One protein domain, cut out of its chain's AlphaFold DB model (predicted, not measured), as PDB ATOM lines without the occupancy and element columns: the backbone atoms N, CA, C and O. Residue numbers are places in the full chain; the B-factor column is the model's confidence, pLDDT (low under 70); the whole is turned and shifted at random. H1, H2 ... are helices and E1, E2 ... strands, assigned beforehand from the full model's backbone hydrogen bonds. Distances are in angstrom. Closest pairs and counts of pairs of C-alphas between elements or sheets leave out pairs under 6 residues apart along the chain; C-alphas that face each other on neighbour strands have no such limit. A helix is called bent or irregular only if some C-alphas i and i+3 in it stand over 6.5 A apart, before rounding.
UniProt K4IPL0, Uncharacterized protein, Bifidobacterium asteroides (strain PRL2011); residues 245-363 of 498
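AT A GLANCE: This is residues 245 to 363 of the 498 residues of an uncharacterized protein of Bifidobacterium asteroides (strain PRL2011) (UniProt K4IPL0). Four helices, H1 to H4, run along one another in alternating directions, with H4 nearest the middle; at one end of H4 a small sheet of two parallel strands, E1 and E2, meets its residues 325 to 333, and the short helix H5 packs on H4 at residues 318 to 325. H1, H2 and H4 form a bundle, three helices side by side, and H3 packs on H2 and H4. The printed part has 119 residues with five named helices and two named strands, in the order H1 H2 H3 H4 E1 H5 E2; the class is mostly helix. It is compact, with a radius of gyration of the C-alphas of 13.6 A and spans of 40 by 29 by 22 A.

IN THESE COORDINATES: Strand E1 is residues 339 to 342, and strand E2 is residues 360 to 363, with its last C-alpha at (363.915, 250.782, 161.401). Between them lies H5, residues 348 to 353. H4, residues 316 to 334, is 26.4 A long and begins with C-alpha 316 at (350.579, 274.240, 167.054). H1, residues 245 to 265, is 29.9 A long and begins with C-alpha 245 at (351.196, 259.757, 185.548). It has a kink of 32 degrees near residue 254, and is neither bent nor irregular, but only just: C-alphas 254 and 257 are 6.4 A apart. H2, residues 270 to 284, is 20.7 A long; H3, residues 289 to 297, is 12.2 A long.

HOW THE PARTS SIT: E1 and E2 are parallel neighbours at 17 degrees, with N 341 and O 361 at 2.8 A and N 361 and O 339 at 3.0 A, within hydrogen-bond range. E1, H5 and E2 form a strand-helix-strand unit, two parallel neighbour strands with a helix between, and its crossover is right-handed. The closest C-alphas of H4 and E1 are those of Ala 332 and Leu 339, 5.7 A apart. H4 is the hub, touching three helices. It touches H5 at a steep tilt of 50 degrees, closest at C-alphas of Trp 322 and Tyr 349, 5.3 A. With residues 326 to 334 alone it touches H1, opposite ways at a shallow tilt of 31 degrees, closest at C-alphas of Phe 248 and Ser 330, 4.9 A. H3 and H4 form a helical hairpin, closest at C-alphas of Ile 296 and Gln 316, 5.9 A. H1 and H3 are apart. In H2, H3 and H4 every O i to N i+4 pair is within hydrogen-bond range; in H1 13 of 17 are, and in H5 1 of 2.

THE WHOLE: The C-alphas farthest apart, those of Asn 269 and Asp 336, are 40.9 A apart. The printed part has no cut. The link from H3 to H4, residues 298 to 315, is long. The mean pLDDT of the printed part is 84.8; residues 306 to 309, 344 to 346, 348 and 354 to 363 are under 70.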
ATOM      1  N   ASN A 245     350.605 258.470 185.175       86.06
ATOM      2  CA  ASN A 245     351.196 259.757 185.548       86.06
ATOM      3  C   ASN A 245     352.633 259.608 186.069       86.06
ATOM      4  O   ASN A 245     353.476 260.451 185.766       86.06
ATOM      5  N   ASP A 246     352.931 258.517 186.781       85.75
ATOM      6  CA  ASP A 246     354.277 258.229 187.293       85.75
ATOM      7  C   ASP A 246     355.266 257.880 186.168       85.75
ATOM      8  O   ASP A 246     356.474 258.051 186.326       85.75
ATOM      9  N   ALA A 247     354.773 257.383 185.028       86.44
ATOM     10  CA  ALA A 247     355.575 257.177 183.820       86.44
ATOM     11  C   ALA A 247     355.663 258.444 182.952       86.44
ATOM     12  O   ALA A 247     356.692 258.682 182.328       86.44
ATOM     13  N   PHE A 248     354.617 259.273 182.941       90.88
ATOM     14  CA  PHE A 248     354.519 260.469 182.103       90.88
ATOM     15  C   PHE A 248     355.441 261.610 182.556       90.88
ATOM     16  O   PHE A 248     356.186 262.169 181.752       90.88
ATOM     17  N   LEU A 249     355.434 261.944 183.851       91.00
ATOM     18  CA  LEU A 249     356.161 263.110 184.375       91.00
ATOM     19  C   LEU A 249     357.687 263.075 184.142       91.00
ATOM     20  O   LEU A 249     358.241 264.116 183.774       91.00
ATOM     21  N   PRO A 250     358.392 261.936 184.312       89.31
ATOM     22  CA  PRO A 250     359.824 261.872 184.024       89.31
ATOM     23  C   PRO A 250     360.146 262.173 182.557       89.31
ATOM     24  O   PRO A 250     361.043 262.969 182.279       89.31
ATOM     25  N   VAL A 251     359.378 261.598 181.624       88.75
ATOM     26  CA  VAL A 251     359.581 261.783 180.180       88.75
ATOM     27  C   VAL A 251     359.280 263.224 179.773       88.75
ATOM     28  O   VAL A 251     360.042 263.822 179.014       88.75
ATOM     29  N   VAL A 252     358.208 263.816 180.309       92.44
ATOM     30  CA  VAL A 252     357.895 265.239 180.107       92.44
ATOM     31  C   VAL A 252     359.049 266.115 180.571       92.44
ATOM     32  O   VAL A 252     359.461 266.999 179.831       92.44
ATOM     33  N   THR A 253     359.579 265.877 181.772       88.75
ATOM     34  CA  THR A 253     360.640 266.712 182.359       88.75
ATOM     35  C   THR A 253     361.896 266.689 181.489       88.75
ATOM     36  O   THR A 253     362.435 267.742 181.160       88.75
ATOM     37  N   GLU A 254     362.301 265.499 181.041       85.06
ATOM     38  CA  GLU A 254     363.445 265.298 180.145       85.06
ATOM     39  C   GLU A 254     363.287 266.058 178.813       85.06
ATOM     40  O   GLU A 254     364.227 266.679 178.319       85.06
ATOM     41  N   ASN A 255     362.079 266.059 178.242       89.56
ATOM     42  CA  ASN A 255     361.833 266.556 176.885       89.56
ATOM     43  C   ASN A 255     361.357 268.021 176.833       89.56
ATOM     44  O   ASN A 255     361.616 268.732 175.855       89.56
ATOM     45  N   ALA A 256     360.666 268.509 177.866       91.44
ATOM     46  CA  ALA A 256     360.143 269.873 177.928       91.44
ATOM     47  C   ALA A 256     361.273 270.907 177.981       91.44
ATOM     48  O   ALA A 256     361.204 271.924 177.293       91.44
ATOM     49  N   ASP A 257     362.338 270.643 178.742       88.56
ATOM     50  CA  ASP A 257     363.484 271.554 178.846       88.56
ATOM     51  C   ASP A 257     364.237 271.684 177.523       88.56
ATOM     52  O   ASP A 257     364.615 272.789 177.121       88.56
ATOM     53  N   CYS A 258     364.366 270.574 176.796       87.88
ATOM     54  CA  CYS A 258     364.926 270.553 175.451       87.88
ATOM     55  C   CYS A 258     364.122 271.470 174.508       87.88
ATOM     56  O   CYS A 258     364.678 272.351 173.844       87.88
ATOM     57  N   LEU A 259     362.788 271.348 174.525       90.81
ATOM     58  CA  LEU A 259     361.909 272.170 173.696       90.81
ATOM     59  C   LEU A 259     361.890 273.650 174.125       90.81
ATOM     60  O   LEU A 259     361.866 274.537 173.270       90.81
ATOM     61  N   ARG A 260     361.955 273.945 175.432       91.25
ATOM     62  CA  ARG A 260     362.077 275.319 175.958       91.25
ATOM     63  C   ARG A 260     363.374 275.976 175.499       91.25
ATOM     64  O   ARG A 260     363.346 277.120 175.046       91.25
ATOM     65  N   SER A 261     364.494 275.257 175.589       89.50
ATOM     66  CA  SER A 261     365.798 275.742 175.128       89.50
ATOM     67  C   SER A 261     365.771 276.056 173.633       89.50
ATOM     68  O   SER A 261     366.238 277.115 173.212       89.50
ATOM     69  N   TRP A 262     365.170 275.172 172.835       90.94
ATOM     70  CA  TRP A 262     364.976 275.400 171.407       90.94
ATOM     71  C   TRP A 262     364.098 276.635 171.125       90.94
ATOM     72  O   TRP A 262     364.489 277.500 170.341       90.94
ATOM     73  N   CYS A 263     362.952 276.766 171.803       92.12
ATOM     74  CA  CYS A 263     362.016 277.881 171.622       92.12
ATOM     75  C   CYS A 263     362.679 279.237 171.914       92.12
ATOM     76  O   CYS A 263     362.493 280.196 171.166       92.12
ATOM     77  N   SER A 264     363.511 279.313 172.957       90.00
ATOM     78  CA  SER A 264     364.276 280.523 173.283       90.00
ATOM     79  C   SER A 264     365.228 280.944 172.156       90.00
ATOM     80  O   SER A 264     365.363 282.139 171.889       90.00
ATOM     81  N   ALA A 265     365.841 279.979 171.466       88.88
ATOM     82  CA  ALA A 265     366.769 280.211 170.359       88.88
ATOM     83  C   ALA A 265     366.082 280.442 168.995       88.88
ATOM     84  O   ALA A 265     366.765 280.744 168.014       88.88
ATOM     85  N   SER A 266     364.757 280.293 168.906       89.06
ATOM     86  CA  SER A 266     364.020 280.423 167.647       89.06
ATOM     87  C   SER A 266     363.919 281.880 167.164       89.06
ATOM     88  O   SER A 266     364.047 282.833 167.941       89.06
ATOM     89  N   GLN A 267     363.654 282.057 165.866       88.38
ATOM     90  CA  GLN A 267     363.435 283.375 165.249       88.38
ATOM     91  C   GLN A 267     361.996 283.901 165.403       88.38
ATOM     92  O   GLN A 267     361.686 284.975 164.891       88.38
ATOM     93  N   ALA A 268     361.119 283.162 166.089       87.56
ATOM     94  CA  ALA A 268     359.742 283.584 166.332       87.56
ATOM     95  C   ALA A 268     359.686 284.877 167.161       87.56
ATOM     96  O   ALA A 268     360.628 285.209 167.891       87.56
ATOM     97  N   ASN A 269     358.578 285.611 167.071       91.81
ATOM     98  CA  ASN A 269     358.426 286.823 167.870       91.81
ATOM     99  C   ASN A 269     358.208 286.481 169.363       91.81
ATOM    100  O   ASN A 269     357.791 285.380 169.725       91.81
ATOM    101  N   GLU A 270     358.505 287.417 170.270       92.38
ATOM    102  CA  GLU A 270     358.436 287.135 171.715       92.38
ATOM    103  C   GLU A 270     357.011 286.868 172.228       92.38
ATOM    104  O   GLU A 270     356.836 286.168 173.230       92.38
ATOM    105  N   ALA A 271     355.987 287.377 171.535       91.31
ATOM    106  CA  ALA A 271     354.594 287.080 171.856       91.31
ATOM    107  C   ALA A 271     354.274 285.601 171.577       91.31
ATOM    108  O   ALA A 271     353.800 284.901 172.470       91.31
ATOM    109  N   GLU A 272     354.620 285.101 170.388       91.94
ATOM    110  CA  GLU A 272     354.495 283.693 169.993       91.94
ATOM    111  C   GLU A 272     355.278 282.784 170.929       91.94
ATOM    112  O   GLU A 272     354.719 281.823 171.447       91.94
ATOM    113  N   LYS A 273     356.543 283.109 171.222       94.00
ATOM    114  CA  LYS A 273     357.356 282.327 172.165       94.00
ATOM    115  C   LYS A 273     356.725 282.256 173.553       94.00
ATOM    116  O   LYS A 273     356.804 281.227 174.219       94.00
ATOM    117  N   THR A 274     356.102 283.341 174.011       95.06
ATOM    118  CA  THR A 274     355.430 283.372 175.317       95.06
ATOM    119  C   THR A 274     354.192 282.486 175.326       95.06
ATOM    120  O   THR A 274     354.060 281.667 176.232       95.06
ATOM    121  N   VAL A 275     353.344 282.576 174.297       95.62
ATOM    122  CA  VAL A 275     352.184 281.682 174.145       95.62
ATOM    123  C   VAL A 275     352.640 280.226 174.017       95.62
ATOM    124  O   VAL A 275     352.089 279.352 174.673       95.62
ATOM    125  N   PHE A 276     353.687 279.959 173.236       96.56
ATOM    126  CA  PHE A 276     354.241 278.621 173.039       96.56
ATOM    127  C   PHE A 276     354.703 277.994 174.357       96.56
ATOM    128  O   PHE A 276     354.358 276.851 174.655       96.56
ATOM    129  N   ARG A 277     355.436 278.753 175.182       95.94
ATOM    130  CA  ARG A 277     355.879 278.304 176.511       95.94
ATOM    131  C   ARG A 277     354.713 278.071 177.474       95.94
ATOM    132  O   ARG A 277     354.754 277.087 178.205       95.94
ATOM    133  N   ASP A 278     353.698 278.937 177.466       96.00
ATOM    134  CA  ASP A 278     352.502 278.776 178.308       96.00
ATOM    135  C   ASP A 278     351.729 277.502 177.944       96.00
ATOM    136  O   ASP A 278     351.413 276.683 178.808       96.00
ATOM    137  N   VAL A 279     351.495 277.274 176.648       96.94
ATOM    138  CA  VAL A 279     350.824 276.054 176.187       96.94
ATOM    139  C   VAL A 279     351.660 274.827 176.535       96.94
ATOM    140  O   VAL A 279     351.095 273.880 177.077       96.94
ATOM    141  N   LEU A 280     352.981 274.855 176.297       96.81
ATOM    142  CA  LEU A 280     353.901 273.771 176.658       96.81
ATOM    143  C   LEU A 280     353.810 273.415 178.148       96.81
ATOM    144  O   LEU A 280     353.738 272.236 178.493       96.81
ATOM    145  N   ASP A 281     353.768 274.408 179.037       95.62
ATOM    146  CA  ASP A 281     353.642 274.174 180.477       95.62
ATOM    147  C   ASP A 281     352.295 273.534 180.841       95.62
ATOM    148  O   ASP A 281     352.236 272.559 181.595       95.62
ATOM    149  N   ARG A 282     351.202 273.996 180.225       95.62
ATOM    150  CA  ARG A 282     349.865 273.426 180.441       95.62
ATOM    151  C   ARG A 282     349.770 271.974 179.980       95.62
ATOM    152  O   ARG A 282     349.236 271.143 180.714       95.62
ATOM    153  N   ILE A 283     350.282 271.653 178.791       96.56
ATOM    154  CA  ILE A 283     350.237 270.278 178.263       96.56
ATOM    155  C   ILE A 283     351.224 269.344 178.973       96.56
ATOM    156  O   ILE A 283     350.957 268.149 179.064       96.56
ATOM    157  N   SER A 284     352.303 269.876 179.559       94.81
ATOM    158  CA  SER A 284     353.247 269.111 180.392       94.81
ATOM    159  C   SER A 284     352.586 268.500 181.636       94.81
ATOM    160  O   SER A 284     353.041 267.479 182.142       94.81
ATOM    161  N   HIS A 285     351.480 269.084 182.105       92.69
ATOM    162  CA  HIS A 285     350.711 268.598 183.253       92.69
ATOM    163  C   HIS A 285     349.421 267.862 182.852       92.69
ATOM    164  O   HIS A 285     348.613 267.517 183.716       92.69
ATOM    165  N   GLU A 286     349.191 267.620 181.556       93.56
ATOM    166  CA  GLU A 286     347.973 266.981 181.058       93.56
ATOM    167  C   GLU A 286     348.293 265.617 180.423       93.56
ATOM    168  O   GLU A 286     348.648 265.559 179.249       93.56
ATOM    169  N   PRO A 287     348.134 264.500 181.153       90.12
ATOM    170  CA  PRO A 287     348.429 263.153 180.650       90.12
ATOM    171  C   PRO A 287     347.375 262.629 179.658       90.12
ATOM    172  O   PRO A 287     347.570 261.592 179.025       90.12
ATOM    173  N   ARG A 288     346.221 263.304 179.519       87.50
ATOM    174  CA  ARG A 288     345.176 262.908 178.564       87.50
ATOM    175  C   ARG A 288     345.426 263.558 177.208       87.50
ATOM    176  O   ARG A 288     345.144 264.744 177.030       87.50
ATOM    177  N   ARG A 289     345.823 262.744 176.228       88.00
ATOM    178  CA  ARG A 289     346.118 263.189 174.857       88.00
ATOM    179  C   ARG A 289     345.030 264.049 174.225       88.00
ATOM    180  O   ARG A 289     345.326 265.138 173.750       88.00
ATOM    181  N   SER A 290     343.771 263.614 174.272       83.00
ATOM    182  CA  SER A 290     342.663 264.367 173.667       83.00
ATOM    183  C   SER A 290     342.506 265.769 174.265       83.00
ATOM    184  O   SER A 290     342.267 266.735 173.542       83.00
ATOM    185  N   LYS A 291     342.698 265.911 175.581       86.19
ATOM    186  CA  LYS A 291     342.630 267.210 176.251       86.19
ATOM    187  C   LYS A 291     343.860 268.066 175.954       86.19
ATOM    188  O   LYS A 291     343.703 269.260 175.733       86.19
ATOM    189  N   ALA A 292     345.054 267.478 175.901       92.31
ATOM    190  CA  ALA A 292     346.259 268.196 175.497       92.31
ATOM    191  C   ALA A 292     346.146 268.743 174.065       92.31
ATOM    192  O   ALA A 292     346.423 269.916 173.832       92.31
ATOM    193  N   PHE A 293     345.641 267.945 173.123       90.81
ATOM    194  CA  PHE A 293     345.399 268.397 171.751       90.81
ATOM    195  C   PHE A 293     344.349 269.503 171.681       90.81
ATOM    196  O   PHE A 293     344.554 270.491 170.979       90.81
ATOM    197  N   ALA A 294     343.266 269.404 172.458       87.56
ATOM    198  CA  ALA A 294     342.285 270.482 172.557       87.56
ATOM    199  C   ALA A 294     342.916 271.789 173.073       87.56
ATOM    200  O   ALA A 294     342.645 272.853 172.522       87.56
ATOM    201  N   LEU A 295     343.796 271.715 174.081       92.44
ATOM    202  CA  LEU A 295     344.531 272.877 174.597       92.44
ATOM    203  C   LEU A 295     345.440 273.512 173.534       92.44
ATOM    204  O   LEU A 295     345.505 274.736 173.449       92.44
ATOM    205  N   ILE A 296     346.108 272.695 172.716       94.25
ATOM    206  CA  ILE A 296     346.967 273.175 171.626       94.25
ATOM    207  C   ILE A 296     346.128 273.847 170.533       94.25
ATOM    208  O   ILE A 296     346.429 274.974 170.141       94.25
ATOM    209  N   ARG A 297     345.047 273.201 170.080       90.75
ATOM    210  CA  ARG A 297     344.154 273.716 169.023       90.75
ATOM    211  C   ARG A 297     343.454 275.022 169.423       90.75
ATOM    212  O   ARG A 297     343.180 275.855 168.569       90.75
ATOM    213  N   GLN A 298     343.179 275.213 170.715       91.31
ATOM    214  CA  GLN A 298     342.584 276.441 171.265       91.31
ATOM    215  C   GLN A 298     343.595 277.582 171.473       91.31
ATOM    216  O   GLN A 298     343.205 278.679 171.873       91.31
ATOM    217  N   SER A 299     344.890 277.339 171.258       93.69
ATOM    218  CA  SER A 299     345.919 278.361 171.440       93.69
ATOM    219  C   SER A 299     345.920 279.395 170.309       93.69
ATOM    220  O   SER A 299     345.491 279.126 169.190       93.69
ATOM    221  N   ALA A 300     346.470 280.578 170.587       93.00
ATOM    222  CA  ALA A 300     346.655 281.636 169.589       93.00
ATOM    223  C   ALA A 300     347.874 281.409 168.668       93.00
ATOM    224  O   ALA A 300     348.272 282.320 167.943       93.00
ATOM    225  N   LEU A 301     348.504 280.231 168.728       93.31
ATOM    226  CA  LEU A 301     349.655 279.898 167.893       93.31
ATOM    227  C   LEU A 301     349.232 279.666 166.438       93.31
ATOM    228  O   LEU A 301     348.124 279.174 166.200       93.31
ATOM    229  N   PRO A 302     350.117 279.955 165.469       91.94
ATOM    230  CA  PRO A 302     349.861 279.630 164.076       91.94
ATOM    231  C   PRO A 302     349.637 278.123 163.897       91.94
ATOM    232  O   PRO A 302     350.265 277.291 164.559       91.94
ATOM    233  N   VAL A 303     348.725 277.777 162.987       89.44
ATOM    234  CA  VAL A 303     348.501 276.388 162.582       89.44
ATOM    235  C   VAL A 303     349.688 275.967 161.722       89.44
ATOM    236  O   VAL A 303     349.876 276.471 160.613       89.44
ATOM    237  N   GLY A 304     350.510 275.075 162.266       82.00
ATOM    238  CA  GLY A 304     351.637 274.487 161.553       82.00
ATOM    239  C   GLY A 304     351.172 273.513 160.476       82.00
ATOM    240  O   GLY A 304     350.067 272.977 160.537       82.00
ATOM    241  N   ARG A 305     352.027 273.253 159.485       78.94
ATOM    242  CA  ARG A 305     351.784 272.180 158.512       78.94
ATOM    243  C   ARG A 305     352.270 270.854 159.081       78.94
ATOM    244  O   ARG A 305     353.405 270.779 159.548       78.94
ATOM    245  N   ALA A 306     351.452 269.811 158.980       69.94
ATOM    246  CA  ALA A 306     351.876 268.440 159.234       69.94
ATOM    247  C   ALA A 306     352.772 267.965 158.074       69.94
ATOM    248  O   ALA A 306     352.292 267.452 157.069       69.94
ATOM    249  N   ASP A 307     354.077 268.217 158.187       68.38
ATOM    250  CA  ASP A 307     355.081 267.756 157.227       68.38
ATOM    251  C   ASP A 307     356.291 267.157 157.954       68.38
ATOM    252  O   ASP A 307     356.973 267.800 158.757       68.38
ATOM    253  N   CYS A 308     356.573 265.906 157.618       59.34
ATOM    254  CA  CYS A 308     357.718 265.116 158.036       59.34
ATOM    255  C   CYS A 308     359.098 265.685 157.689       59.34
ATOM    256  O   CYS A 308     360.089 265.179 158.202       59.34
ATOM    257  N   ASN A 309     359.192 266.695 156.823       65.44
ATOM    258  CA  ASN A 309     360.438 267.359 156.449       65.44
ATOM    259  C   ASN A 309     360.548 268.765 157.033       65.44
ATOM    260  O   ASN A 309     361.618 269.375 156.964       65.44
ATOM    261  N   ARG A 310     359.494 269.259 157.691       75.94
ATOM    262  CA  ARG A 310     359.509 270.601 158.271       75.94
ATOM    263  C   ARG A 310     360.559 270.726 159.368       75.94
ATOM    264  O   ARG A 310     360.826 269.772 160.108       75.94
ATOM    265  N   THR A 311     361.121 271.919 159.480       78.94
ATOM    266  CA  THR A 311     361.856 272.356 160.665       78.94
ATOM    267  C   THR A 311     360.869 272.713 161.769       78.94
ATOM    268  O   THR A 311     359.755 273.142 161.484       78.94
ATOM    269  N   MET A 312     361.268 272.535 163.029       85.44
ATOM    270  CA  MET A 312     360.449 272.982 164.155       85.44
ATOM    271  C   MET A 312     360.201 274.494 164.066       85.44
ATOM    272  O   MET A 312     361.109 275.253 163.721       85.44
ATOM    273  N   GLU A 313     358.983 274.916 164.399       87.75
ATOM    274  CA  GLU A 313     358.540 276.314 164.444       87.75
ATOM    275  C   GLU A 313     357.725 276.557 165.728       87.75
ATOM    276  O   GLU A 313     357.318 275.616 166.409       87.75
ATOM    277  N   CYS A 314     357.535 277.815 166.134       91.06
ATOM    278  CA  CYS A 314     356.692 278.129 167.296       91.06
ATOM    279  C   CYS A 314     355.211 278.087 166.888       91.06
ATOM    280  O   CYS A 314     354.541 279.113 166.827       91.06
ATOM    281  N   ASP A 315     354.723 276.888 166.579       92.81
ATOM    282  CA  ASP A 315     353.395 276.626 166.033       92.81
ATOM    283  C   ASP A 315     352.673 275.494 166.781       92.81
ATOM    284  O   ASP A 315     353.239 274.800 167.633       92.81
ATOM    285  N   GLN A 316     351.390 275.307 166.463       94.00
ATOM    286  CA  GLN A 316     350.579 274.240 167.054       94.00
ATOM    287  C   GLN A 316     351.136 272.844 166.733       94.00
ATOM    288  O   GLN A 316     351.168 271.978 167.608       94.00
ATOM    289  N   GLN A 317     351.622 272.624 165.507       92.00
ATOM    290  CA  GLN A 317     352.099 271.311 165.073       92.00
ATOM    291  C   GLN A 317     353.339 270.864 165.858       92.00
ATOM    292  O   GLN A 317     353.481 269.684 166.156       92.00
ATOM    293  N   THR A 318     354.231 271.776 166.252       92.44
ATOM    294  CA  THR A 318     355.449 271.414 167.002       92.44
ATOM    295  C   THR A 318     355.109 270.938 168.405       92.44
ATOM    296  O   THR A 318     355.728 270.001 168.905       92.44
ATOM    297  N   LEU A 319     354.080 271.525 169.021       94.56
ATOM    298  CA  LEU A 319     353.556 271.051 170.300       94.56
ATOM    299  C   LEU A 319     352.837 269.703 170.166       94.56
ATOM    300  O   LEU A 319     352.945 268.882 171.075       94.56
ATOM    301  N   ILE A 320     352.144 269.456 169.048       92.12
ATOM    302  CA  ILE A 320     351.530 268.152 168.749       92.12
ATOM    303  C   ILE A 320     352.615 267.083 168.598       92.12
ATOM    304  O   ILE A 320     352.568 266.083 169.311       92.12
ATOM    305  N   ASP A 321     353.618 267.324 167.749       89.69
ATOM    306  CA  ASP A 321     354.732 266.403 167.489       89.69
ATOM    307  C   ASP A 321     355.483 266.057 168.791       89.69
ATOM    308  O   ASP A 321     355.768 264.888 169.073       89.69
ATOM    309  N   TRP A 322     355.755 267.075 169.619       92.62
ATOM    310  CA  TRP A 322     356.353 266.913 170.946       92.62
ATOM    311  C   TRP A 322     355.479 266.065 171.870       92.62
ATOM    312  O   TRP A 322     355.951 265.086 172.452       92.62
ATOM    313  N   TYR A 323     354.197 266.416 171.997       93.94
ATOM    314  CA  TYR A 323     353.291 265.735 172.915       93.94
ATOM    315  C   TYR A 323     353.078 264.277 172.502       93.94
ATOM    316  O   TYR A 323     353.092 263.393 173.356       93.94
ATOM    317  N   GLN A 324     352.914 264.002 171.204       89.81
ATOM    318  CA  GLN A 324     352.795 262.642 170.671       89.81
ATOM    319  C   GLN A 324     354.017 261.796 171.030       89.81
ATOM    320  O   GLN A 324     353.856 260.680 171.529       89.81
ATOM    321  N   PHE A 325     355.225 262.329 170.827       87.94
ATOM    322  CA  PHE A 325     356.463 261.633 171.173       87.94
ATOM    323  C   PHE A 325     356.527 261.311 172.672       87.94
ATOM    324  O   PHE A 325     356.682 260.148 173.053       87.94
ATOM    325  N   VAL A 326     356.322 262.319 173.527       91.19
ATOM    326  CA  VAL A 326     356.346 262.165 174.989       91.19
ATOM    327  C   VAL A 326     355.282 261.180 175.464       91.19
ATOM    328  O   VAL A 326     355.577 260.295 176.268       91.19
ATOM    329  N   TYR A 327     354.057 261.282 174.951       92.12
ATOM    330  CA  TYR A 327     352.954 260.396 175.315       92.12
ATOM    331  C   TYR A 327     353.243 258.939 174.936       92.12
ATOM    332  O   TYR A 327     353.080 258.051 175.773       92.12
ATOM    333  N   ARG A 328     353.708 258.678 173.706       89.06
ATOM    334  CA  ARG A 328     354.020 257.316 173.232       89.06
ATOM    335  C   ARG A 328     355.181 256.701 174.007       89.06
ATOM    336  O   ARG A 328     355.102 255.537 174.392       89.06
ATOM    337  N   LEU A 329     356.223 257.481 174.287       87.81
ATOM    338  CA  LEU A 329     357.358 257.020 175.085       87.81
ATOM    339  C   LEU A 329     356.940 256.715 176.533       87.81
ATOM    340  O   LEU A 329     357.281 255.661 177.063       87.81
ATOM    341  N   SER A 330     356.111 257.574 177.130       90.69
ATOM    342  CA  SER A 330     355.539 257.351 178.465       90.69
ATOM    343  C   SER A 330     354.632 256.121 178.515       90.69
ATOM    344  O   SER A 330     354.634 255.389 179.500       90.69
ATOM    345  N   MET A 331     353.856 255.870 177.454       89.25
ATOM    346  CA  MET A 331     353.004 254.683 177.343       89.25
ATOM    347  C   MET A 331     353.838 253.410 177.230       89.25
ATOM    348  O   MET A 331     353.538 252.421 177.896       89.25
ATOM    349  N   ALA A 332     354.910 253.442 176.441       87.88
ATOM    350  CA  ALA A 332     355.839 252.328 176.338       87.88
ATOM    351  C   ALA A 332     356.483 252.011 177.703       87.88
ATOM    352  O   ALA A 332     356.454 250.856 178.132       87.88
ATOM    353  N   ASP A 333     356.943 253.038 178.430       86.19
ATOM    354  CA  ASP A 333     357.493 252.931 179.790       86.19
ATOM    355  C   ASP A 333     356.478 252.427 180.826       86.19
ATOM    356  O   ASP A 333     356.831 251.672 181.738       86.19
ATOM    357  N   TYR A 334     355.226 252.881 180.727       87.75
ATOM    358  CA  TYR A 334     354.131 252.461 181.601       87.75
ATOM    359  C   TYR A 334     353.815 250.976 181.416       87.75
ATOM    360  O   TYR A 334     353.598 250.273 182.398       87.75
ATOM    361  N   LEU A 335     353.847 250.504 180.169       87.94
ATOM    362  CA  LEU A 335     353.530 249.127 179.792       87.94
ATOM    363  C   LEU A 335     354.744 248.184 179.800       87.94
ATOM    364  O   LEU A 335     354.631 247.052 179.319       87.94
ATOM    365  N   ASP A 336     355.883 248.658 180.317       85.06
ATOM    366  CA  ASP A 336     357.163 247.945 180.395       85.06
ATOM    367  C   ASP A 336     357.602 247.359 179.040       85.06
ATOM    368  O   ASP A 336     357.891 246.169 178.885       85.06
ATOM    369  N   CYS A 337     357.588 248.196 177.999       83.69
ATOM    370  CA  CYS A 337     357.988 247.797 176.655       83.69
ATOM    371  C   CYS A 337     358.801 248.878 175.936       83.69
ATOM    372  O   CYS A 337     358.738 250.058 176.261       83.69
ATOM    373  N   CYS A 338     359.562 248.480 174.915       83.56
ATOM    374  CA  CYS A 338     360.290 249.431 174.077       83.56
ATOM    375  C   CYS A 338     359.356 250.094 173.055       83.56
ATOM    376  O   CYS A 338     358.471 249.430 172.494       83.56
ATOM    377  N   LEU A 339     359.604 251.372 172.761       84.81
ATOM    378  CA  LEU A 339     358.988 252.077 171.641       84.81
ATOM    379  C   LEU A 339     359.801 251.841 170.361       84.81
ATOM    380  O   LEU A 339     361.021 252.012 170.350       84.81
ATOM    381  N   MET A 340     359.123 251.452 169.286       83.38
ATOM    382  CA  MET A 340     359.720 251.222 167.973       83.38
ATOM    383  C   MET A 340     358.951 251.983 166.892       83.38
ATOM    384  O   MET A 340     357.732 252.081 166.962       83.38
ATOM    385  N   ALA A 341     359.653 252.464 165.877       82.94
ATOM    386  CA  ALA A 341     359.110 253.067 164.672       82.94
ATOM    387  C   ALA A 341     359.665 252.327 163.446       82.94
ATOM    388  O   ALA A 341     360.870 252.098 163.351       82.94
ATOM    389  N   VAL A 342     358.810 251.939 162.502       81.19
ATOM    390  CA  VAL A 342     359.185 251.184 161.296       81.19
ATOM    391  C   VAL A 342     358.743 251.937 160.051       81.19
ATOM    392  O   VAL A 342     357.554 252.136 159.848       81.19
ATOM    393  N   GLN A 343     359.683 252.372 159.212       72.69
ATOM    394  CA  GLN A 343     359.434 253.225 158.042       72.69
ATOM    395  C   GLN A 343     358.496 254.413 158.341       72.69
ATOM    396  O   GLN A 343     357.803 254.908 157.452       72.69
ATOM    397  N   SER A 344     358.466 254.848 159.603       66.75
ATOM    398  CA  SER A 344     357.786 256.060 160.031       66.75
ATOM    399  C   SER A 344     358.704 257.212 159.700       66.75
ATOM    400  O   SER A 344     359.898 257.156 159.999       66.75
ATOM    401  N   GLU A 345     358.172 258.267 159.108       68.81
ATOM    402  CA  GLU A 345     358.946 259.493 159.078       68.81
ATOM    403  C   GLU A 345     358.972 260.057 160.501       68.81
ATOM    404  O   GLU A 345     357.925 260.105 161.152       68.81
ATOM    405  N   PRO A 346     360.146 260.429 161.028       65.62
ATOM    406  CA  PRO A 346     360.216 260.937 162.379       65.62
ATOM    407  C   PRO A 346     359.578 262.325 162.390       65.62
ATOM    408  O   PRO A 346     359.873 263.175 161.534       65.62
ATOM    409  N   ASN A 347     358.686 262.561 163.352       74.62
ATOM    410  CA  ASN A 347     358.027 263.857 163.473       74.62
ATOM    411  C   ASN A 347     359.068 264.960 163.761       74.62
ATOM    412  O   ASN A 347     360.243 264.682 164.037       74.62
ATOM    413  N   SER A 348     358.684 266.234 163.623       69.06
ATOM    414  CA  SER A 348     359.667 267.327 163.712       69.06
ATOM    415  C   SER A 348     360.425 267.345 165.044       69.06
ATOM    416  O   SER A 348     361.614 267.671 165.061       69.06
ATOM    417  N   TYR A 349     359.776 266.915 166.132       81.31
ATOM    418  CA  TYR A 349     360.387 266.836 167.451       81.31
ATOM    419  C   TYR A 349     361.251 265.586 167.639       81.31
ATOM    420  O   TYR A 349     362.370 265.700 168.121       81.31
ATOM    421  N   GLU A 350     360.798 264.404 167.224       76.12
ATOM    422  CA  GLU A 350     361.573 263.162 167.312       76.12
ATOM    423  C   GLU A 350     362.891 263.277 166.534       76.12
ATOM    424  O   GLU A 350     363.933 262.831 167.009       76.12
ATOM    425  N   ARG A 351     362.895 263.974 165.387       73.94
ATOM    426  CA  ARG A 351     364.133 264.307 164.651       73.94
ATOM    427  C   ARG A 351     365.105 265.162 165.454       73.94
ATOM    428  O   ARG A 351     366.316 265.063 165.254       73.94
ATOM    429  N   TYR A 352     364.583 266.035 166.303       73.38
ATOM    430  CA  TYR A 352     365.374 266.901 167.160       73.38
ATOM    431  C   TYR A 352     365.864 266.151 168.407       73.38
ATOM    432  O   TYR A 352     367.068 266.113 168.649       73.38
ATOM    433  N   ALA A 353     364.964 265.477 169.126       73.31
ATOM    434  CA  ALA A 353     365.255 264.714 170.339       73.31
ATOM    435  C   ALA A 353     366.141 263.483 170.075       73.31
ATOM    436  O   ALA A 353     367.048 263.182 170.851       73.31
ATOM    437  N   GLY A 354     365.956 262.809 168.936       61.53
ATOM    438  CA  GLY A 354     366.765 261.663 168.520       61.53
ATOM    439  C   GLY A 354     368.250 261.986 168.321       61.53
ATOM    440  O   GLY A 354     369.071 261.079 168.364       61.53
ATOM    441  N   ARG A 355     368.618 263.268 168.170       55.41
ATOM    442  CA  ARG A 355     370.019 263.735 168.131       55.41
ATOM    443  C   ARG A 355     370.650 263.902 169.522       55.41
ATOM    444  O   ARG A 355     371.804 264.311 169.604       55.41
ATOM    445  N   THR A 356     369.887 263.675 170.595       45.47
ATOM    446  CA  THR A 356     370.281 263.987 171.983       45.47
ATOM    447  C   THR A 356     370.206 262.800 172.959       45.47
ATOM    448  O   THR A 356     370.531 262.979 174.131       45.47
ATOM    449  N   GLY A 357     369.846 261.594 172.495       50.34
ATOM    450  CA  GLY A 357     369.859 260.354 173.288       50.34
ATOM    451  C   GLY A 357     368.609 259.483 173.083       50.34
ATOM    452  O   GLY A 357     367.513 259.838 173.507       50.34
ATOM    453  N   GLY A 358     368.749 258.330 172.419       52.78
ATOM    454  CA  GLY A 358     367.610 257.514 171.968       52.78
ATOM    455  C   GLY A 358     367.094 256.472 172.974       52.78
ATOM    456  O   GLY A 358     367.804 255.523 173.310       52.78
ATOM    457  N   ARG A 359     365.820 256.602 173.385       58.22
ATOM    458  CA  ARG A 359     365.001 255.550 174.040       58.22
ATOM    459  C   ARG A 359     364.021 254.854 173.073       58.22
ATOM    460  O   ARG A 359     363.292 253.955 173.486       58.22
ATOM    461  N   SER A 360     364.009 255.249 171.796       60.06
ATOM    462  CA  SER A 360     363.204 254.658 170.719       60.06
ATOM    463  C   SER A 360     364.087 253.945 169.686       60.06
ATOM    464  O   SER A 360     365.243 254.309 169.473       60.06
ATOM    465  N   LEU A 361     363.551 252.897 169.054       67.88
ATOM    466  CA  LEU A 361     364.203 252.193 167.947       67.88
ATOM    467  C   LEU A 361     363.528 252.571 166.630       67.88
ATOM    468  O   LEU A 361     362.348 252.292 166.464       67.88
ATOM    469  N   MET A 362     364.274 253.105 165.670       66.19
ATOM    470  CA  MET A 362     363.774 253.313 164.314       66.19
ATOM    471  C   MET A 362     364.314 252.224 163.377       66.19
ATOM    472  O   MET A 362     365.451 251.792 163.510       66.19
ATOM    473  N   LEU A 363     363.507 251.727 162.446       68.31
ATOM    474  CA  LEU A 363     363.915 250.782 161.401       68.31
ATOM    475  C   LEU A 363     363.351 251.304 160.083       68.31
ATOM    476  O   LEU A 363     362.172 251.619 160.034       68.31
TER     477      LEU A 363